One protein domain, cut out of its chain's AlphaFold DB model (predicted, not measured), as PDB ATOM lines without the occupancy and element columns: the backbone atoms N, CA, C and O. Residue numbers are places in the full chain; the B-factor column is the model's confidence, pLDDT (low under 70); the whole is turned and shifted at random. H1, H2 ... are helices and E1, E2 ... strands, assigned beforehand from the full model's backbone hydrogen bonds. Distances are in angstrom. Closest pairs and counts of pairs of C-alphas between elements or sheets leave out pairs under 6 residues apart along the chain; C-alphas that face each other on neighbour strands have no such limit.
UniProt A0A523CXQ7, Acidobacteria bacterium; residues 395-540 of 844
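AT A GLANCE: This is residues 395 to 540 of the 844 residues of a protein of Acidobacteria bacterium (UniProt A0A523CXQ7). A small twisted sheet of three strands forms a wall with one face bare; the two long helices H1 and H2 cover its other face, and the shorter helices H3, H4 and H6 pack on them on the side away from the sheet. Little H5 sits in the chain between H4 and H6. The printed part has 146 residues with three named strands and six named helices, in the order E1, H1, E2, E3, H2, H3, H4, H5, H6; the sheet order is E1, E3, E2, antiparallel throughout, and the class is mixed. The whole is compact, with a radius of gyration of the C-alphas of 14.4 A and spans of 39 by 35 by 33 A.

IN THESE COORDINATES: E1, residues 395 to 402, begins with C-alpha 395 at (-33.709, -12.923, 32.258) and is 22.9 A long. H1, residues 415 to 430, is 24.0 A long. E2 is residues 438 to 443, and E3, residues 446 to 453, is 22.0 A long. H2, residues 460 to 480, is the longest helix at 30.0 A and begins with C-alpha 460 at (-36.581, -21.078, 44.890). H3 is residues 501 to 505, H4 residues 509 to 518, H5 residues 521 to 524, and H6, residues 527 to 538, ends with C-alpha 538 at (-26.018, -43.242, 47.306).

HOW THE PARTS SIT: E1 and E3 are antiparallel neighbours, with N 398 and O 451 at 2.8 A. E2 and E3 form a hairpin, with N 448 and O 441 at 2.8 A. E1, H1 and E2 make a split strand-helix-strand unit, two strands running the same way with E3 between them, and its crossover is right-handed. H1 and H2 lie on the same face of the sheet, giving two layers, helices over one face: H1 at a height of 9.9 A, along the strands, over E3 and E2; H2 at 11.3 A, slantwise to the strands, over E1 and E3. H2 is the hub. With residues 469 to 473 alone it touches H1 at a steep tilt of 40 degrees, opposite ways; the closest C-alphas, of Phe 417 and Gln 473, are 5.4 A apart. It touches H3, closest at the C-alphas of Arg 468 and Ala 505, 4.4 A, and H6, at those of Thr 479 and Leu 530, 6.5 A. H4 touches H1, with the C-alphas of Ser 419 and Ala 518 closest at 5.1 A, but is apart from H2. H5 is close to but not clearly touching H4. Every O i to N i+4 pair is within hydrogen-bond range in H2, H3 and H6; H1 has 11 of 12, H4 has 5 of 6, and H5 is too short for such a pair.

THE WHOLE: The C-alphas farthest apart, of Gly 456 and Arg 525, are 40.0 A from each other. The printed part has no cut. The links E1 to H1 and H2 to H3 are long, with 12 and 20 residues. The mean pLDDT of the printed part is 92.9, and residue 495 is under 70.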
ATOM      1  N   PHE A 395     -34.572 -12.158  31.367       95.88
ATOM      2  CA  PHE A 395     -33.709 -12.923  32.258       95.88
ATOM      3  C   PHE A 395     -33.450 -12.146  33.549       95.88
ATOM      4  O   PHE A 395     -33.681 -10.941  33.621       95.88
ATOM      5  N   THR A 396     -32.937 -12.839  34.555       97.50
ATOM      6  CA  THR A 396     -32.475 -12.270  35.821       97.50
ATOM      7  C   THR A 396     -30.972 -12.484  35.926       97.50
ATOM      8  O   THR A 396     -30.453 -13.509  35.472       97.50
ATOM      9  N   LEU A 397     -30.274 -11.493  36.470       98.25
ATOM     10  CA  LEU A 397     -28.905 -11.623  36.950       98.25
ATOM     11  C   LEU A 397     -28.954 -11.705  38.475       98.25
ATOM     12  O   LEU A 397     -29.483 -10.794  39.107       98.25
ATOM     13  N   SER A 398     -28.404 -12.768  39.042       97.44
ATOM     14  CA  SER A 398     -28.410 -13.031  40.477       97.44
ATOM     15  C   SER A 398     -26.985 -13.198  40.963       97.44
ATOM     16  O   SER A 398     -26.227 -13.976  40.384       97.44
ATOM     17  N   ASP A 399     -26.626 -12.473  42.015       97.44
ATOM     18  CA  ASP A 399     -25.438 -12.761  42.807       97.44
ATOM     19  C   ASP A 399     -25.875 -13.273  44.176       97.44
ATOM     20  O   ASP A 399     -26.594 -12.581  44.902       97.44
ATOM     21  N   ILE A 400     -25.483 -14.506  44.490       94.62
ATOM     22  CA  ILE A 400     -25.805 -15.183  45.748       94.62
ATOM     23  C   ILE A 400     -24.494 -15.563  46.418       94.62
ATOM     24  O   ILE A 400     -23.665 -16.242  45.807       94.62
ATOM     25  N   LYS A 401     -24.322 -15.158  47.674       93.56
ATOM     26  CA  LYS A 401     -23.074 -15.312  48.418       93.56
ATOM     27  C   LYS A 401     -23.253 -16.102  49.707       93.56
ATOM     28  O   LYS A 401     -24.355 -16.145  50.249       93.56
ATOM     29  N   ALA A 402     -22.171 -16.693  50.205       91.00
ATOM     30  CA  ALA A 402     -22.095 -17.227  51.565       91.00
ATOM     31  C   ALA A 402     -20.639 -17.400  52.038       91.00
ATOM     32  O   ALA A 402     -19.768 -17.798  51.252       91.00
ATOM     33  N   ASP A 403     -20.411 -17.241  53.343       91.69
ATOM     34  CA  ASP A 403     -19.223 -17.732  54.044       91.69
ATOM     35  C   ASP A 403     -19.385 -19.234  54.328       91.69
ATOM     36  O   ASP A 403     -20.078 -19.689  55.249       91.69
ATOM     37  N   SER A 404     -18.721 -20.034  53.496       91.44
ATOM     38  CA  SER A 404     -18.626 -21.488  53.677       91.44
ATOM     39  C   SER A 404     -17.391 -21.904  54.484       91.44
ATOM     40  O   SER A 404     -17.208 -23.096  54.740       91.44
ATOM     41  N   GLY A 405     -16.537 -20.963  54.888       91.88
ATOM     42  CA  GLY A 405     -15.337 -21.161  55.694       91.88
ATOM     43  C   GLY A 405     -14.093 -20.485  55.122       91.88
ATOM     44  O   GLY A 405     -13.869 -20.451  53.913       91.88
ATOM     45  N   GLY A 406     -13.210 -20.046  56.021       91.75
ATOM     46  CA  GLY A 406     -11.970 -19.339  55.716       91.75
ATOM     47  C   GLY A 406     -10.694 -20.179  55.879       91.75
ATOM     48  O   GLY A 406     -10.544 -21.026  56.770       91.75
ATOM     49  N   LYS A 407      -9.717 -19.920  55.005       88.62
ATOM     50  CA  LYS A 407      -8.424 -20.622  54.928       88.62
ATOM     51  C   LYS A 407      -7.530 -20.381  56.149       88.62
ATOM     52  O   LYS A 407      -6.913 -21.322  56.646       88.62
ATOM     53  N   VAL A 408      -7.424 -19.128  56.604       87.00
ATOM     54  CA  VAL A 408      -6.651 -18.709  57.789       87.00
ATOM     55  C   VAL A 408      -7.468 -17.663  58.548       87.00
ATOM     56  O   VAL A 408      -7.294 -16.463  58.349       87.00
ATOM     57  N   GLY A 409      -8.400 -18.119  59.388       87.62
ATOM     58  CA  GLY A 409      -9.408 -17.234  59.978       87.62
ATOM     59  C   GLY A 409     -10.366 -16.675  58.919       87.62
ATOM     60  O   GLY A 409     -10.466 -17.238  57.830       87.62
ATOM     61  N   HIS A 410     -11.005 -15.544  59.223       87.75
ATOM     62  CA  HIS A 410     -11.926 -14.841  58.320       87.75
ATOM     63  C   HIS A 410     -11.188 -13.950  57.315       87.75
ATOM     64  O   HIS A 410     -11.155 -12.727  57.468       87.75
ATOM     65  N   THR A 411     -10.475 -14.570  56.370       89.62
ATOM     66  CA  THR A 411      -9.591 -13.864  55.424       89.62
ATOM     67  C   THR A 411      -9.917 -14.138  53.962       89.62
ATOM     68  O   THR A 411     -10.140 -13.191  53.221       89.62
ATOM     69  N   SER A 412      -9.871 -15.405  53.541       92.31
ATOM     70  CA  SER A 412     -10.086 -15.832  52.152       92.31
ATOM     71  C   SER A 412     -10.612 -17.269  52.081       92.31
ATOM     72  O   SER A 412     -10.174 -18.072  52.922       92.31
ATOM     73  N   PRO A 413     -11.398 -17.664  51.061       94.06
ATOM     74  CA  PRO A 413     -11.873 -19.033  50.925       94.06
ATOM     75  C   PRO A 413     -10.720 -20.025  50.678       94.06
ATOM     76  O   PRO A 413      -9.685 -19.691  50.086       94.06
ATOM     77  N   PRO A 414     -10.851 -21.284  51.120       94.50
ATOM     78  CA  PRO A 414      -9.965 -22.368  50.725       94.50
ATOM     79  C   PRO A 414      -9.956 -22.598  49.206       94.50
ATOM     80  O   PRO A 414     -11.001 -22.733  48.585       94.50
ATOM     81  N   ASN A 415      -8.774 -22.801  48.612       91.88
ATOM     82  CA  ASN A 415      -8.607 -22.920  47.152       91.88
ATOM     83  C   ASN A 415      -9.538 -23.942  46.452       91.88
ATOM     84  O   ASN A 415      -9.898 -23.755  45.296       91.88
ATOM     85  N   HIS A 416      -9.890 -25.046  47.118       94.38
ATOM     86  CA  HIS A 416     -10.751 -26.089  46.547       94.38
ATOM     87  C   HIS A 416     -12.238 -25.693  46.478       94.38
ATOM     88  O   HIS A 416     -12.982 -26.322  45.728       94.38
ATOM     89  N   PHE A 417     -12.675 -24.658  47.204       96.50
ATOM     90  CA  PHE A 417     -14.060 -24.175  47.170       96.50
ATOM     91  C   PHE A 417     -14.443 -23.647  45.790       96.50
ATOM     92  O   PHE A 417     -15.528 -23.963  45.302       96.50
ATOM     93  N   ARG A 418     -13.522 -22.934  45.128       95.81
ATOM     94  CA  ARG A 418     -13.684 -22.491  43.740       95.81
ATOM     95  C   ARG A 418     -13.938 -23.670  42.801       95.81
ATOM     96  O   ARG A 418     -14.942 -23.667  42.104       95.81
ATOM     97  N   SER A 419     -13.115 -24.719  42.854       96.50
ATOM     98  CA  SER A 419     -13.296 -25.926  42.028       96.50
ATOM     99  C   SER A 419     -14.654 -26.607  42.241       96.50
ATOM    100  O   SER A 419     -15.271 -27.085  41.291       96.50
ATOM    101  N   VAL A 420     -15.134 -26.654  43.487       97.81
ATOM    102  CA  VAL A 420     -16.449 -27.224  43.823       97.81
ATOM    103  C   VAL A 420     -17.592 -26.372  43.261       97.81
ATOM    104  O   VAL A 420     -18.570 -26.911  42.732       97.81
ATOM    105  N   ALA A 421     -17.468 -25.048  43.353       97.69
ATOM    106  CA  ALA A 421     -18.448 -24.125  42.801       97.69
ATOM    107  C   ALA A 421     -18.458 -24.163  41.265       97.69
ATOM    108  O   ALA A 421     -19.529 -24.229  40.668       97.69
ATOM    109  N   GLU A 422     -17.289 -24.234  40.618       97.19
ATOM    110  CA  GLU A 422     -17.166 -24.394  39.163       97.19
ATOM    111  C   GLU A 422     -17.863 -25.670  38.682       97.19
ATOM    112  O   GLU A 422     -18.686 -25.601  37.772       97.19
ATOM    113  N   ALA A 423     -17.603 -26.816  39.322       97.94
ATOM    114  CA  ALA A 423     -18.266 -28.077  38.984       97.94
ATOM    115  C   ALA A 423     -19.796 -27.984  39.134       97.94
ATOM    116  O   ALA A 423     -20.537 -28.441  38.264       97.94
ATOM    117  N   SER A 424     -20.279 -27.329  40.195       98.25
ATOM    118  CA  SER A 424     -21.717 -27.121  40.418       98.25
ATOM    119  C   SER A 424     -22.347 -26.207  39.363       98.25
ATOM    120  O   SER A 424     -23.427 -26.502  38.854       98.25
ATOM    121  N   LEU A 425     -21.669 -25.123  38.978       98.00
ATOM    122  CA  LEU A 425     -22.135 -24.212  37.928       98.00
ATOM    123  C   LEU A 425     -22.161 -24.889  36.552       98.00
ATOM    124  O   LEU A 425     -23.083 -24.648  35.776       98.00
ATOM    125  N   GLN A 426     -21.188 -25.752  36.241       97.88
ATOM    126  CA  GLN A 426     -21.197 -26.528  34.994       97.88
ATOM    127  C   GLN A 426     -22.363 -27.522  34.943       97.88
ATOM    128  O   GLN A 426     -23.046 -27.605  33.923       97.88
ATOM    129  N   GLU A 427     -22.658 -28.200  36.053       97.56
ATOM    130  CA  GLU A 427     -23.847 -29.049  36.162       97.56
ATOM    131  C   GLU A 427     -25.131 -28.234  35.922       97.56
ATOM    132  O   GLU A 427     -25.978 -28.617  35.111       97.56
ATOM    133  N   ALA A 428     -25.271 -27.069  36.562       97.75
ATOM    134  CA  ALA A 428     -26.444 -26.208  36.396       97.75
ATOM    135  C   ALA A 428     -26.627 -25.713  34.950       97.75
ATOM    136  O   ALA A 428     -27.759 -25.639  34.463       97.75
ATOM    137  N   LYS A 429     -25.527 -25.426  34.243       97.81
ATOM    138  CA  LYS A 429     -25.523 -25.089  32.808       97.81
ATOM    139  C   LYS A 429     -25.994 -26.257  31.951       97.81
ATOM    140  O   LYS A 429     -26.846 -26.075  31.080       97.81
ATOM    141  N   ALA A 430     -25.486 -27.462  32.210       96.19
ATOM    142  CA  ALA A 430     -25.888 -28.673  31.493       96.19
ATOM    143  C   ALA A 430     -27.386 -28.976  31.681       96.19
ATOM    144  O   ALA A 430     -28.084 -29.324  30.725       96.19
ATOM    145  N   LEU A 431     -27.900 -28.747  32.894       95.62
ATOM    146  CA  LEU A 431     -29.319 -28.868  33.239       95.62
ATOM    147  C   LEU A 431     -30.184 -27.704  32.730       95.62
ATOM    148  O   LEU A 431     -31.410 -27.771  32.842       95.62
ATOM    149  N   LYS A 432     -29.578 -26.654  32.157       96.50
ATOM    150  CA  LYS A 432     -30.246 -25.407  31.739       96.50
ATOM    151  C   LYS A 432     -31.008 -24.722  32.877       96.50
ATOM    152  O   LYS A 432     -32.025 -24.069  32.644       96.50
ATOM    153  N   LEU A 433     -30.534 -24.898  34.110       96.81
ATOM    154  CA  LEU A 433     -31.033 -24.162  35.269       96.81
ATOM    155  C   LEU A 433     -30.593 -22.691  35.189       96.81
ATOM    156  O   LEU A 433     -31.389 -21.795  35.456       96.81
ATOM    157  N   ILE A 434     -29.352 -22.475  34.750       98.06
ATOM    158  CA  ILE A 434     -28.755 -21.170  34.444       98.06
ATOM    159  C   ILE A 434     -28.316 -21.113  32.971       98.06
ATOM    160  O   ILE A 434     -28.232 -22.145  32.297       98.06
ATOM    161  N   HIS A 435     -28.049 -19.910  32.461       97.25
ATOM    162  CA  HIS A 435     -27.459 -19.684  31.136       97.25
ATOM    163  C   HIS A 435     -26.003 -20.173  31.064       97.25
ATOM    164  O   HIS A 435     -25.404 -20.526  32.077       97.25
ATOM    165  N   GLY A 436     -25.419 -20.219  29.862       93.62
ATOM    166  CA  GLY A 436     -24.116 -20.842  29.599       93.62
ATOM    167  C   GLY A 436     -22.912 -20.165  30.269       93.62
ATOM    168  O   GLY A 436     -21.836 -20.763  30.365       93.62
ATOM    169  N   THR A 437     -23.074 -18.948  30.777       94.25
ATOM    170  CA  THR A 437     -22.033 -18.142  31.423       94.25
ATOM    171  C   THR A 437     -22.401 -17.801  32.866       94.25
ATOM    172  O   THR A 437     -23.566 -17.680  33.237       94.25
ATOM    173  N   SER A 438     -21.374 -17.723  33.705       96.50
ATOM    174  CA  SER A 438     -21.447 -17.449  35.141       96.50
ATOM    175  C   SER A 438     -20.061 -17.008  35.598       96.50
ATOM    176  O   SER A 438     -19.079 -17.417  34.976       96.50
ATOM    177  N   GLU A 439     -19.971 -16.277  36.700       96.38
ATOM    178  CA  GLU A 439     -18.695 -15.886  37.303       96.38
ATOM    179  C   GLU A 439     -18.641 -16.300  38.774       96.38
ATOM    180  O   GLU A 439     -19.668 -16.402  39.447       96.38
ATOM    181  N   LEU A 440     -17.425 -16.549  39.258       95.00
ATOM    182  CA  LEU A 440     -17.148 -16.807  40.668       95.00
ATOM    183  C   LEU A 440     -16.328 -15.671  41.242       95.00
ATOM    184  O   LEU A 440     -15.184 -15.439  40.830       95.00
ATOM    185  N   ILE A 441     -16.917 -15.016  42.227       94.56
ATOM    186  CA  ILE A 441     -16.349 -13.870  42.914       94.56
ATOM    187  C   ILE A 441     -15.969 -14.311  44.333       94.56
ATOM    188  O   ILE A 441     -16.654 -15.121  44.951       94.56
ATOM    189  N   GLU A 442     -14.841 -13.817  44.830       94.62
ATOM    190  CA  GLU A 442     -14.394 -14.033  46.208       94.62
ATOM    191  C   GLU A 442     -14.083 -12.654  46.796       94.62
ATOM    192  O   GLU A 442     -13.344 -11.878  46.180       94.62
ATOM    193  N   VAL A 443     -14.681 -12.335  47.942       94.81
ATOM    194  CA  VAL A 443     -14.509 -11.054  48.639       94.81
ATOM    195  C   VAL A 443     -14.332 -11.370  50.110       94.81
ATOM    196  O   VAL A 443     -15.240 -11.897  50.737       94.81
ATOM    197  N   GLY A 444     -13.149 -11.114  50.661       93.56
ATOM    198  CA  GLY A 444     -12.831 -11.672  51.966       93.56
ATOM    199  C   GLY A 444     -12.927 -13.184  51.934       93.56
ATOM    200  O   GLY A 444     -12.407 -13.790  51.006       93.56
ATOM    201  N   ASP A 445     -13.594 -13.773  52.924       91.44
ATOM    202  CA  ASP A 445     -13.935 -15.194  53.032       91.44
ATOM    203  C   ASP A 445     -15.294 -15.582  52.419       91.44
ATOM    204  O   ASP A 445     -15.605 -16.773  52.384       91.44
ATOM    205  N   ASP A 446     -16.042 -14.640  51.842       92.75
ATOM    206  CA  ASP A 446     -17.287 -14.927  51.129       92.75
ATOM    207  C   ASP A 446     -17.040 -15.403  49.694       92.75
ATOM    208  O   ASP A 446     -16.282 -14.808  48.916       92.75
ATOM    209  N   GLY A 447     -17.737 -16.479  49.319       94.62
ATOM    210  CA  GLY A 447     -17.843 -16.943  47.939       94.62
ATOM    211  C   GLY A 447     -19.164 -16.505  47.314       94.62
ATOM    212  O   GLY A 447     -20.223 -16.712  47.899       94.62
ATOM    213  N   HIS A 448     -19.104 -15.954  46.106       96.69
ATOM    214  CA  HIS A 448     -20.232 -15.395  45.358       96.69
ATOM    215  C   HIS A 448     -20.465 -16.171  44.055       96.69
ATOM    216  O   HIS A 448     -19.524 -16.449  43.298       96.69
ATOM    217  N   LEU A 449     -21.725 -16.503  43.785       97.88
ATOM    218  CA  LEU A 449     -22.191 -17.174  42.576       97.88
ATOM    219  C   LEU A 449     -22.947 -16.167  41.701       97.88
ATOM    220  O   LEU A 449     -24.165 -16.025  41.828       97.88
ATOM    221  N   LEU A 450     -22.244 -15.515  40.771       98.31
ATOM    222  CA  LEU A 450     -22.868 -14.609  39.808       98.31
ATOM    223  C   LEU A 450     -23.413 -15.408  38.619       98.31
ATOM    224  O   LEU A 450     -22.663 -15.987  37.824       98.31
ATOM    225  N   MET A 451     -24.733 -15.426  38.479       98.12
ATOM    226  CA  MET A 451     -25.457 -16.281  37.542       98.12
ATOM    227  C   MET A 451     -26.497 -15.488  36.761       98.12
ATOM    228  O   MET A 451     -27.146 -14.600  37.303       98.12
ATOM    229  N   SER A 452     -26.733 -15.866  35.503       97.75
ATOM    230  CA  SER A 452     -27.926 -15.428  34.778       97.75
ATOM    231  C   SER A 452     -28.853 -16.595  34.465       97.75
ATOM    232  O   SER A 452     -28.391 -17.697  34.170       97.75
ATOM    233  N   HIS A 453     -30.166 -16.367  34.521       97.75
ATOM    234  CA  HIS A 453     -31.188 -17.384  34.264       97.75
ATOM    235  C   HIS A 453     -32.522 -16.776  33.811       97.75
ATOM    236  O   HIS A 453     -32.789 -15.594  33.997       97.75
ATOM    237  N   ALA A 454     -33.409 -17.616  33.274       96.25
ATOM    238  CA  ALA A 454     -34.764 -17.239  32.849       96.25
ATOM    239  C   ALA A 454     -35.852 -17.527  33.910       96.25
ATOM    240  O   ALA A 454     -37.035 -17.616  33.592       96.25
ATOM    241  N   LYS A 455     -35.454 -17.750  35.169       94.75
ATOM    242  CA  LYS A 455     -36.355 -18.184  36.258       94.75
ATOM    243  C   LYS A 455     -37.070 -17.049  37.019       94.75
ATOM    244  O   LYS A 455     -37.962 -17.350  37.809       94.75
ATOM    245  N   GLY A 456     -36.714 -15.785  36.768       93.94
ATOM    246  CA  GLY A 456     -37.175 -14.635  37.559       93.94
ATOM    247  C   GLY A 456     -36.401 -14.466  38.874       93.94
ATOM    248  O   GLY A 456     -35.728 -15.400  39.301       93.94
ATOM    249  N   ALA A 457     -36.461 -13.278  39.484       91.50
ATOM    250  CA  ALA A 457     -35.937 -13.026  40.834       91.50
ATOM    251  C   ALA A 457     -36.786 -13.720  41.911       91.50
ATOM    252  O   ALA A 457     -37.948 -14.048  41.655       91.50
ATOM    253  N   ASP A 458     -36.206 -13.924  43.093       87.69
ATOM    254  CA  ASP A 458     -36.776 -14.642  44.237       87.69
ATOM    255  C   ASP A 458     -37.206 -16.079  43.859       87.69
ATOM    256  O   ASP A 458     -38.231 -16.605  44.297       87.69
ATOM    257  N   ASN A 459     -36.435 -16.732  42.975       88.25
ATOM    258  CA  ASN A 459     -36.747 -18.078  42.502       88.25
ATOM    259  C   ASN A 459     -36.121 -19.173  43.382       88.25
ATOM    260  O   ASN A 459     -34.905 -19.371  43.397       88.25
ATOM    261  N   ASN A 460     -36.982 -19.986  44.000       86.94
ATOM    262  CA  ASN A 460     -36.581 -21.078  44.890       86.94
ATOM    263  C   ASN A 460     -35.596 -22.089  44.275       86.94
ATOM    264  O   ASN A 460     -34.748 -22.606  44.996       86.94
ATOM    265  N   GLU A 461     -35.682 -22.415  42.978       89.25
ATOM    266  CA  GLU A 461     -34.755 -23.385  42.371       89.25
ATOM    267  C   GLU A 461     -33.327 -22.831  42.288       89.25
ATOM    268  O   GLU A 461     -32.369 -23.577  42.495       89.25
ATOM    269  N   ILE A 462     -33.188 -21.530  42.013       92.12
ATOM    270  CA  ILE A 462     -31.895 -20.838  41.922       92.12
ATOM    271  C   ILE A 462     -31.272 -20.691  43.310       92.12
ATOM    272  O   ILE A 462     -30.110 -21.051  43.504       92.12
ATOM    273  N   HIS A 463     -32.056 -20.244  44.293       88.31
ATOM    274  CA  HIS A 463     -31.599 -20.110  45.678       88.31
ATOM    275  C   HIS A 463     -31.201 -21.468  46.269       88.31
ATOM    276  O   HIS A 463     -30.125 -21.610  46.853       88.31
ATOM    277  N   LEU A 464     -32.010 -22.509  46.038       87.06
ATOM    278  CA  LEU A 464     -31.701 -23.870  46.477       87.06
ATOM    279  C   LEU A 464     -30.440 -24.422  45.803       87.06
ATOM    280  O   LEU A 464     -29.674 -25.151  46.435       87.06
ATOM    281  N   PHE A 465     -30.206 -24.099  44.529       94.25
ATOM    282  CA  PHE A 465     -28.971 -24.466  43.839       94.25
ATOM    283  C   PHE A 465     -27.738 -23.807  44.470       94.25
ATOM    284  O   PHE A 465     -26.742 -24.498  44.709       94.25
ATOM    285  N   ALA A 466     -27.803 -22.512  44.780       93.19
ATOM    286  CA  ALA A 466     -26.710 -21.812  45.450       93.19
ATOM    287  C   ALA A 466     -26.430 -22.415  46.835       93.19
ATOM    288  O   ALA A 466     -25.304 -22.823  47.117       93.19
ATOM    289  N   TYR A 467     -27.472 -22.605  47.647       90.00
ATOM    290  CA  TYR A 467     -27.381 -23.251  48.960       90.00
ATOM    291  C   TYR A 467     -26.721 -24.640  48.895       90.00
ATOM    292  O   TYR A 467     -25.793 -24.939  49.647       90.00
ATOM    293  N   ARG A 468     -27.139 -25.478  47.936       93.50
ATOM    294  CA  ARG A 468     -26.524 -26.794  47.680       93.50
ATOM    295  C   ARG A 468     -25.058 -26.678  47.288       93.50
ATOM    296  O   ARG A 468     -24.244 -27.471  47.750       93.50
ATOM    297  N   THR A 469     -24.714 -25.705  46.450       96.69
ATOM    298  CA  THR A 469     -23.334 -25.461  46.006       96.69
ATOM    299  C   THR A 469     -22.415 -25.150  47.185       96.69
ATOM    300  O   THR A 469     -21.340 -25.741  47.293       96.69
ATOM    301  N   PHE A 470     -22.861 -24.314  48.119       95.19
ATOM    302  CA  PHE A 470     -22.122 -24.025  49.347       95.19
ATOM    303  C   PHE A 470     -22.016 -25.259  50.263       95.19
ATOM    304  O   PHE A 470     -20.934 -25.598  50.744       95.19
ATOM    305  N   PHE A 471     -23.084 -26.053  50.412       95.12
ATOM    306  CA  PHE A 471     -23.004 -27.322  51.152       95.12
ATOM    307  C   PHE A 471     -22.097 -28.370  50.496       95.12
ATOM    308  O   PHE A 471     -21.483 -29.172  51.201       95.12
ATOM    309  N   ARG A 472     -21.940 -28.361  49.168       97.44
ATOM    310  CA  ARG A 472     -20.950 -29.208  48.478       97.44
ATOM    311  C   ARG A 472     -19.523 -28.838  48.885       97.44
ATOM    312  O   ARG A 472     -18.691 -29.733  49.016       97.44
ATOM    313  N   GLN A 473     -19.235 -27.557  49.125       97.19
ATOM    314  CA  GLN A 473     -17.924 -27.112  49.618       97.19
ATOM    315  C   GLN A 473     -17.659 -27.658  51.027       97.19
ATOM    316  O   GLN A 473     -16.599 -28.242  51.269       97.19
ATOM    317  N   VAL A 474     -18.656 -27.560  51.914       95.62
ATOM    318  CA  VAL A 474     -18.613 -28.156  53.260       95.62
ATOM    319  C   VAL A 474     -18.401 -29.666  53.182       95.62
ATOM    320  O   VAL A 474     -17.474 -30.188  53.801       95.62
ATOM    321  N   TRP A 475     -19.181 -30.366  52.356       96.12
ATOM    322  CA  TRP A 475     -19.082 -31.816  52.192       96.12
ATOM    323  C   TRP A 475     -17.687 -32.269  51.753       96.12
ATOM    324  O   TRP A 475     -17.130 -33.204  52.338       96.12
ATOM    325  N   VAL A 476     -17.093 -31.609  50.752       96.69
ATOM    326  CA  VAL A 476     -15.739 -31.948  50.286       96.69
ATOM    327  C   VAL A 476     -14.720 -31.740  51.406       96.69
ATOM    328  O   VAL A 476     -13.894 -32.624  51.646       96.69
ATOM    329  N   ALA A 477     -14.783 -30.614  52.120       95.56
ATOM    330  CA  ALA A 477     -13.871 -30.335  53.225       95.56
ATOM    331  C   ALA A 477     -13.992 -31.377  54.350       95.56
ATOM    332  O   ALA A 477     -12.980 -31.957  54.756       95.56
ATOM    333  N   GLU A 478     -15.213 -31.666  54.807       94.75
ATOM    334  CA  GLU A 478     -15.487 -32.644  55.865       94.75
ATOM    335  C   GLU A 478     -15.022 -34.050  55.465       94.75
ATOM    336  O   GLU A 478     -14.315 -34.716  56.228       94.75
ATOM    337  N   THR A 479     -15.321 -34.479  54.236       94.69
ATOM    338  CA  THR A 479     -14.966 -35.818  53.733       94.69
ATOM    339  C   THR A 479     -13.454 -36.004  53.605       94.69
ATOM    340  O   THR A 479     -12.916 -37.082  53.897       94.69
ATOM    341  N   LEU A 480     -12.728 -34.955  53.209       94.94
ATOM    342  CA  LEU A 480     -11.264 -34.971  53.164       94.94
ATOM    343  C   LEU A 480     -10.626 -34.840  54.556       94.94
ATOM    344  O   LEU A 480      -9.464 -35.223  54.730       94.94
ATOM    345  N   GLY A 481     -11.393 -34.423  55.566       92.88
ATOM    346  CA  GLY A 481     -10.946 -34.231  56.946       92.88
ATOM    347  C   GLY A 481     -10.316 -32.860  57.197       92.88
ATOM    348  O   GLY A 481      -9.535 -32.705  58.140       92.88
ATOM    349  N   TYR A 482     -10.611 -31.878  56.346       93.38
ATOM    350  CA  TYR A 482     -10.173 -30.500  56.522       93.38
ATOM    351  C   TYR A 482     -11.006 -29.796  57.597       93.38
ATOM    352  O   TYR A 482     -12.201 -30.034  57.738       93.38
ATOM    353  N   LYS A 483     -10.355 -28.925  58.372       89.38
ATOM    354  CA  LYS A 483     -10.963 -28.163  59.473       89.38
ATOM    355  C   LYS A 483     -10.711 -26.673  59.275       89.38
ATOM    356  O   LYS A 483      -9.935 -26.068  60.013       89.38
ATOM    357  N   TRP A 484     -11.289 -26.123  58.212       93.50
ATOM    358  CA  TRP A 484     -11.219 -24.689  57.932       93.50
ATOM    359  C   TRP A 484     -11.907 -23.895  59.045       93.50
ATOM    360  O   TRP A 484     -12.792 -24.413  59.730       93.50
ATOM    361  N   TYR A 485     -11.462 -22.660  59.265       91.12
ATOM    362  CA  TYR A 485     -12.067 -21.808  60.285       91.12
ATOM    363  C   TYR A 485     -13.446 -21.360  59.801       91.12
ATOM    364  O   TYR A 485     -13.568 -20.987  58.640       91.12
ATOM    365  N   GLY A 486     -14.478 -21.438  60.642       88.56
ATOM    366  CA  GLY A 486     -15.845 -21.120  60.213       88.56
ATOM    367  C   GLY A 486     -16.391 -22.030  59.104       88.56
ATOM    368  O   GLY A 486     -17.200 -21.588  58.305       88.56
ATOM    369  N   LEU A 487     -15.951 -23.292  58.995       93.00
ATOM    370  CA  LEU A 487     -16.484 -24.206  57.974       93.00
ATOM    371  C   LEU A 487     -18.014 -24.330  58.092       93.00
ATOM    372  O   LEU A 487     -18.516 -24.781  59.120       93.00
ATOM    373  N   GLY A 488     -18.728 -23.936  57.035       88.75
ATOM    374  CA  GLY A 488     -20.188 -23.867  57.009       88.75
ATOM    375  C   GLY A 488     -20.778 -22.734  57.851       88.75
ATOM    376  O   GLY A 488     -21.895 -22.897  58.337       88.75
ATOM    377  N   GLN A 489     -20.054 -21.626  58.050       84.81
ATOM    378  CA  GLN A 489     -20.464 -20.533  58.935       84.81
ATOM    379  C   GLN A 489     -21.863 -20.020  58.629       84.81
ATOM    380  O   GLN A 489     -22.696 -20.050  59.528       84.81
ATOM    381  N   ASP A 490     -22.169 -19.646  57.391       83.19
ATOM    382  CA  ASP A 490     -23.512 -19.156  57.060       83.19
ATOM    383  C   ASP A 490     -24.526 -20.291  56.904       83.19
ATOM    384  O   ASP A 490     -25.729 -20.083  56.957       83.19
ATOM    385  N   LEU A 491     -24.070 -21.529  56.757       84.25
ATOM    386  CA  LEU A 491     -24.907 -22.642  56.320       84.25
ATOM    387  C   LEU A 491     -25.456 -23.482  57.476       84.25
ATOM    388  O   LEU A 491     -26.594 -23.953  57.438       84.25
ATOM    389  N   VAL A 492     -24.633 -23.722  58.498       83.00
ATOM    390  CA  VAL A 492     -24.945 -24.652  59.585       83.00
ATOM    391  C   VAL A 492     -25.692 -23.911  60.691       83.00
ATOM    392  O   VAL A 492     -25.117 -23.203  61.518       83.00
ATOM    393  N   GLY A 493     -27.007 -24.109  60.708       79.50
ATOM    394  CA  GLY A 493     -27.936 -23.511  61.664       79.50
ATOM    395  C   GLY A 493     -29.260 -24.264  61.746       79.50
ATOM    396  O   GLY A 493     -29.347 -25.443  61.389       79.50
ATOM    397  N   GLU A 494     -30.307 -23.572  62.197       73.06
ATOM    398  CA  GLU A 494     -31.657 -24.130  62.350       73.06
ATOM    399  C   GLU A 494     -32.211 -24.691  61.032       73.06
ATOM    400  O   GLU A 494     -32.721 -25.810  61.013       73.06
ATOM    401  N   ALA A 495     -31.996 -23.988  59.915       69.69
ATOM    402  CA  ALA A 495     -32.431 -24.417  58.582       69.69
ATOM    403  C   ALA A 495     -31.794 -25.742  58.110       69.69
ATOM    404  O   ALA A 495     -32.367 -26.458  57.291       69.69
ATOM    405  N   SER A 496     -30.619 -26.096  58.641       77.69
ATOM    406  CA  SER A 496     -29.911 -27.345  58.320       77.69
ATOM    407  C   SER A 496     -30.208 -28.486  59.305       77.69
ATOM    408  O   SER A 496     -29.750 -29.619  59.120       77.69
ATOM    409  N   ALA A 497     -30.959 -28.212  60.378       79.88
ATOM    410  CA  ALA A 497     -31.154 -29.151  61.471       79.88
ATOM    411  C   ALA A 497     -31.910 -30.413  61.023       79.88
ATOM    412  O   ALA A 497     -32.962 -30.359  60.394       79.88
ATOM    413  N   GLY A 498     -31.372 -31.579  61.388       81.69
ATOM    414  CA  GLY A 498     -31.991 -32.874  61.090       81.69
ATOM    415  C   GLY A 498     -31.713 -33.425  59.690       81.69
ATOM    416  O   GLY A 498     -32.092 -34.565  59.436       81.69
ATOM    417  N   SER A 499     -31.014 -32.675  58.831       86.06
ATOM    418  CA  SER A 499     -30.529 -33.150  57.530       86.06
ATOM    419  C   SER A 499     -29.050 -33.541  57.597       86.06
ATOM    420  O   SER A 499     -28.296 -33.057  58.448       86.06
ATOM    421  N   THR A 500     -28.624 -34.429  56.705       90.69
ATOM    422  CA  THR A 500     -27.207 -34.781  56.510       90.69
ATOM    423  C   THR A 500     -26.525 -33.826  55.536       90.69
ATOM    424  O   THR A 500     -27.186 -33.227  54.683       90.69
ATOM    425  N   THR A 501     -25.199 -33.684  55.626       90.62
ATOM    426  CA  THR A 501     -24.427 -32.839  54.705       90.62
ATOM    427  C   THR A 501     -24.640 -33.278  53.251       90.62
ATOM    428  O   THR A 501     -24.798 -32.434  52.374       90.62
ATOM    429  N   GLU A 502     -24.723 -34.582  52.974       92.62
ATOM    430  CA  GLU A 502     -24.985 -35.103  51.627       92.62
ATOM    431  C   GLU A 502     -26.382 -34.758  51.088       92.62
ATOM    432  O   GLU A 502     -26.517 -34.422  49.909       92.62
ATOM    433  N   GLU A 503     -27.419 -34.823  51.931       89.69
ATOM    434  CA  GLU A 503     -28.784 -34.420  51.555       89.69
ATOM    435  C   GLU A 503     -28.846 -32.922  51.241       89.69
ATOM    436  O   GLU A 503     -29.436 -32.526  50.232       89.69
ATOM    437  N   LEU A 504     -28.192 -32.099  52.065       89.75
ATOM    438  CA  LEU A 504     -28.113 -30.648  51.886       89.75
ATOM    439  C   LEU A 504     -27.299 -30.269  50.640       89.75
ATOM    440  O   LEU A 504     -27.677 -29.346  49.923       89.75
ATOM    441  N   ALA A 505     -26.229 -31.007  50.339       92.50
ATOM    442  CA  ALA A 505     -25.386 -30.812  49.158       92.50
ATOM    443  C   ALA A 505     -26.024 -31.326  47.852       92.50
ATOM    444  O   ALA A 505     -25.625 -30.901  46.764       92.50
ATOM    445  N   ASN A 506     -26.995 -32.244  47.939       92.25
ATOM    446  CA  ASN A 506     -27.634 -32.916  46.802       92.25
ATOM    447  C   ASN A 506     -26.608 -33.413  45.764       92.25
ATOM    448  O   ASN A 506     -26.501 -32.888  44.648       92.25
ATOM    449  N   LEU A 507     -25.809 -34.399  46.170       93.50
ATOM    450  CA  LEU A 507     -24.734 -34.965  45.356       93.50
ATOM    451  C   LEU A 507     -25.291 -35.806  44.192       93.50
ATOM    452  O   LEU A 507     -26.131 -36.688  44.390       93.50
ATOM    453  N   THR A 508     -24.783 -35.585  42.981       94.25
ATOM    454  CA  THR A 508     -25.208 -36.268  41.745       94.25
ATOM    455  C   THR A 508     -24.020 -36.939  41.052       94.25
ATOM    456  O   THR A 508     -22.869 -36.606  41.327       94.25
ATOM    457  N   ASP A 509     -24.289 -37.884  40.144       95.06
ATOM    458  CA  ASP A 509     -23.227 -38.507  39.342       95.06
ATOM    459  C   ASP A 509     -22.502 -37.460  38.483       95.06
ATOM    460  O   ASP A 509     -21.276 -37.408  38.492       95.06
ATOM    461  N   GLU A 510     -23.266 -36.577  37.832       95.38
ATOM    462  CA  GLU A 510     -22.753 -35.491  36.988       95.38
ATOM    463  C   GLU A 510     -21.823 -34.552  37.776       95.38
ATOM    464  O   GLU A 510     -20.706 -34.269  37.348       95.38
ATOM    465  N   PHE A 511     -22.242 -34.116  38.972       96.62
ATOM    466  CA  PHE A 511     -21.409 -33.287  39.841       96.62
ATOM    467  C   PHE A 511     -20.104 -33.994  40.212       96.62
ATOM    468  O   PHE A 511     -19.044 -33.373  40.194       96.62
ATOM    469  N   MET A 512     -20.161 -35.286  40.546       96.88
ATOM    470  CA  MET A 512     -18.978 -36.046  40.948       96.88
ATOM    471  C   MET A 512     -17.976 -36.235  39.803       96.88
ATOM    472  O   MET A 512     -16.770 -36.218  40.057       96.88
ATOM    473  N   GLU A 513     -18.454 -36.391  38.566       95.44
ATOM    474  CA  GLU A 513     -17.608 -36.440  37.366       95.44
ATOM    475  C   GLU A 513     -16.929 -35.086  37.112       95.44
ATOM    476  O   GLU A 513     -15.701 -35.019  37.016       95.44
ATOM    477  N   LEU A 514     -17.698 -33.994  37.117       96.75
ATOM    478  CA  LEU A 514     -17.178 -32.632  36.929       96.75
ATOM    479  C   LEU A 514     -16.196 -32.221  38.037       96.75
ATOM    480  O   LEU A 514     -15.179 -31.571  37.778       96.75
ATOM    481  N   LEU A 515     -16.474 -32.615  39.282       96.81
ATOM    482  CA  LEU A 515     -15.639 -32.298  40.435       96.81
ATOM    483  C   LEU A 515     -14.237 -32.902  40.301       96.81
ATOM    484  O   LEU A 515     -13.254 -32.216  40.574       96.81
ATOM    485  N   GLU A 516     -14.111 -34.161  39.875       94.12
ATOM    486  CA  GLU A 516     -12.804 -34.816  39.716       94.12
ATOM    487  C   GLU A 516     -11.878 -34.045  38.764       94.12
ATOM    488  O   GLU A 516     -10.681 -33.893  39.041       94.12
ATOM    489  N   GLU A 517     -12.436 -33.529  37.670       91.25
ATOM    490  CA  GLU A 517     -11.695 -32.743  36.685       91.25
ATOM    491  C   GLU A 517     -11.301 -31.363  37.223       91.25
ATOM    492  O   GLU A 517     -10.177 -30.907  36.972       91.25
ATOM    493  N   ALA A 518     -12.183 -30.732  38.003       92.94
ATOM    494  CA  ALA A 518     -11.994 -29.392  38.553       92.94
ATOM    495  C   ALA A 518     -11.061 -29.350  39.777       92.94
ATOM    496  O   ALA A 518     -10.404 -28.334  40.016       92.94
ATOM    497  N   LEU A 519     -10.977 -30.431  40.565       94.94
ATOM    498  CA  LEU A 519     -10.246 -30.437  41.838       94.94
ATOM    499  C   LEU A 519      -8.751 -30.105  41.672       94.94
ATOM    500  O   LEU A 519      -8.097 -30.640  40.760       94.94
ATOM    501  N   PRO A 520      -8.155 -29.320  42.594       94.19
ATOM    502  CA  PRO A 520      -6.721 -29.062  42.589       94.19
ATOM    503  C   PRO A 520      -5.911 -30.342  42.835       94.19
ATOM    504  O   PRO A 520      -6.410 -31.345  43.344       94.19
ATOM    505  N   ALA A 521      -4.617 -30.318  42.504       94.12
ATOM    506  CA  ALA A 521      -3.776 -31.519  42.522       94.12
ATOM    507  C   ALA A 521      -3.697 -32.233  43.891       94.12
ATOM    508  O   ALA A 521      -3.500 -33.449  43.938       94.12
ATOM    509  N   ALA A 522      -3.812 -31.509  45.009       92.19
ATOM    510  CA  ALA A 522      -3.755 -32.108  46.342       92.19
ATOM    511  C   ALA A 522      -5.033 -32.895  46.667       92.19
ATOM    512  O   ALA A 522      -4.945 -34.053  47.077       92.19
ATOM    513  N   GLU A 523      -6.193 -32.300  46.417       95.56
ATOM    514  CA  GLU A 523      -7.513 -32.893  46.627       95.56
ATOM    515  C   GLU A 523      -7.793 -33.995  45.602       95.56
ATOM    516  O   GLU A 523      -8.308 -35.049  45.962       95.56
ATOM    517  N   ARG A 524      -7.357 -33.820  44.347       94.88
ATOM    518  CA  ARG A 524      -7.498 -34.826  43.284       94.88
ATOM    519  C   ARG A 524      -6.802 -36.143  43.628       94.88
ATOM    520  O   ARG A 524      -7.325 -37.207  43.327       94.88
ATOM    521  N   ARG A 525      -5.662 -36.103  44.333       95.69
ATOM    522  CA  ARG A 525      -4.994 -37.320  44.853       95.69
ATOM    523  C   ARG A 525      -5.818 -38.072  45.900       95.69
ATOM    524  O   ARG A 525      -5.495 -39.213  46.208       95.69
ATOM    525  N   GLN A 526      -6.841 -37.435  46.457       96.06
ATOM    526  CA  GLN A 526      -7.750 -37.997  47.451       96.06
ATOM    527  C   GLN A 526      -9.171 -38.191  46.898       96.06
ATOM    528  O   GLN A 526     -10.069 -38.524  47.670       96.06
ATOM    529  N   VAL A 527      -9.391 -38.023  45.586       95.00
ATOM    530  CA  VAL A 527     -10.730 -38.102  44.971       95.00
ATOM    531  C   VAL A 527     -11.404 -39.456  45.202       95.00
ATOM    532  O   VAL A 527     -12.621 -39.519  45.345       95.00
ATOM    533  N   ASP A 528     -10.626 -40.534  45.338       95.88
ATOM    534  CA  ASP A 528     -11.152 -41.864  45.653       95.88
ATOM    535  C   ASP A 528     -11.922 -41.890  46.981       95.88
ATOM    536  O   ASP A 528     -12.945 -42.568  47.061       95.88
ATOM    537  N   ARG A 529     -11.506 -41.094  47.982       95.69
ATOM    538  CA  ARG A 529     -12.234 -40.944  49.256       95.69
ATOM    539  C   ARG A 529     -13.596 -40.288  49.044       95.69
ATOM    540  O   ARG A 529     -14.586 -40.758  49.592       95.69
ATOM    541  N   LEU A 530     -13.653 -39.240  48.217       95.44
ATOM    542  CA  LEU A 530     -14.903 -38.556  47.861       95.44
ATOM    543  C   LEU A 530     -15.842 -39.501  47.098       95.44
ATOM    544  O   LEU A 530     -17.024 -39.608  47.416       95.44
ATOM    545  N   LYS A 531     -15.309 -40.247  46.123       95.25
ATOM    546  CA  LYS A 531     -16.063 -41.241  45.344       95.25
ATOM    547  C   LYS A 531     -16.557 -42.404  46.195       95.25
ATOM    548  O   LYS A 531     -17.613 -42.962  45.908       95.25
ATOM    549  N   GLU A 532     -15.772 -42.860  47.164       94.25
ATOM    550  CA  GLU A 532     -16.175 -43.909  48.104       94.25
ATOM    551  C   GLU A 532     -17.310 -43.421  49.008       94.25
ATOM    552  O   GLU A 532     -18.369 -44.046  49.000       94.25
ATOM    553  N   ALA A 533     -17.152 -42.261  49.655       92.81
ATOM    554  CA  ALA A 533     -18.192 -41.653  50.487       92.81
ATOM    555  C   ALA A 533     -19.508 -41.452  49.716       92.81
ATOM    556  O   ALA A 533     -20.572 -41.882  50.167       92.81
ATOM    557  N   TYR A 534     -19.435 -40.906  48.495       94.12
ATOM    558  CA  TYR A 534     -20.603 -40.741  47.629       94.12
ATOM    559  C   TYR A 534     -21.280 -42.079  47.286       94.12
ATOM    560  O   TYR A 534     -22.503 -42.199  47.380       94.12
ATOM    561  N   ARG A 535     -20.506 -43.113  46.923       93.44
ATOM    562  CA  ARG A 535     -21.043 -44.451  46.605       93.44
ATOM    563  C   ARG A 535     -21.715 -45.107  47.807       93.44
ATOM    564  O   ARG A 535     -22.741 -45.768  47.635       93.44
ATOM    565  N   GLU A 536     -21.152 -44.953  49.001       90.81
ATOM    566  CA  GLU A 536     -21.736 -45.490  50.231       90.81
ATOM    567  C   GLU A 536     -23.060 -44.809  50.580       90.81
ATOM    568  O   GLU A 536     -24.037 -45.511  50.862       90.81
ATOM    569  N   TRP A 537     -23.108 -43.474  50.513       90.38
ATOM    570  CA  TRP A 537     -24.326 -42.693  50.738       90.38
ATOM    571  C   TRP A 537     -25.408 -43.027  49.703       90.38
ATOM    572  O   TRP A 537     -26.492 -43.486  50.065       90.38
ATOM    573  N   LYS A 538     -25.086 -42.933  48.406       89.81
ATOM    574  CA  LYS A 538     -26.018 -43.242  47.306       89.81
ATOM    575  C   LYS A 538     -26.540 -44.681  47.363       89.81
ATOM    576  O   LYS A 538     -27.691 -44.947  47.026       89.81
ATOM    577  N   GLY A 539     -25.697 -45.627  47.782       85.19
ATOM    578  CA  GLY A 539     -26.051 -47.040  47.937       85.19
ATOM    579  C   GLY A 539     -26.866 -47.369  49.193       85.19
ATOM    580  O   GLY A 539     -27.142 -48.549  49.422       85.19
ATOM    581  N   GLY A 540     -27.205 -46.377  50.028       78.81
ATOM    582  CA  GLY A 540     -27.950 -46.549  51.282       78.81
ATOM    583  C   GLY A 540     -27.171 -47.271  52.390       78.81
ATOM    584  O   GLY A 540     -27.767 -47.714  53.373       78.81
TER     585      GLY A 540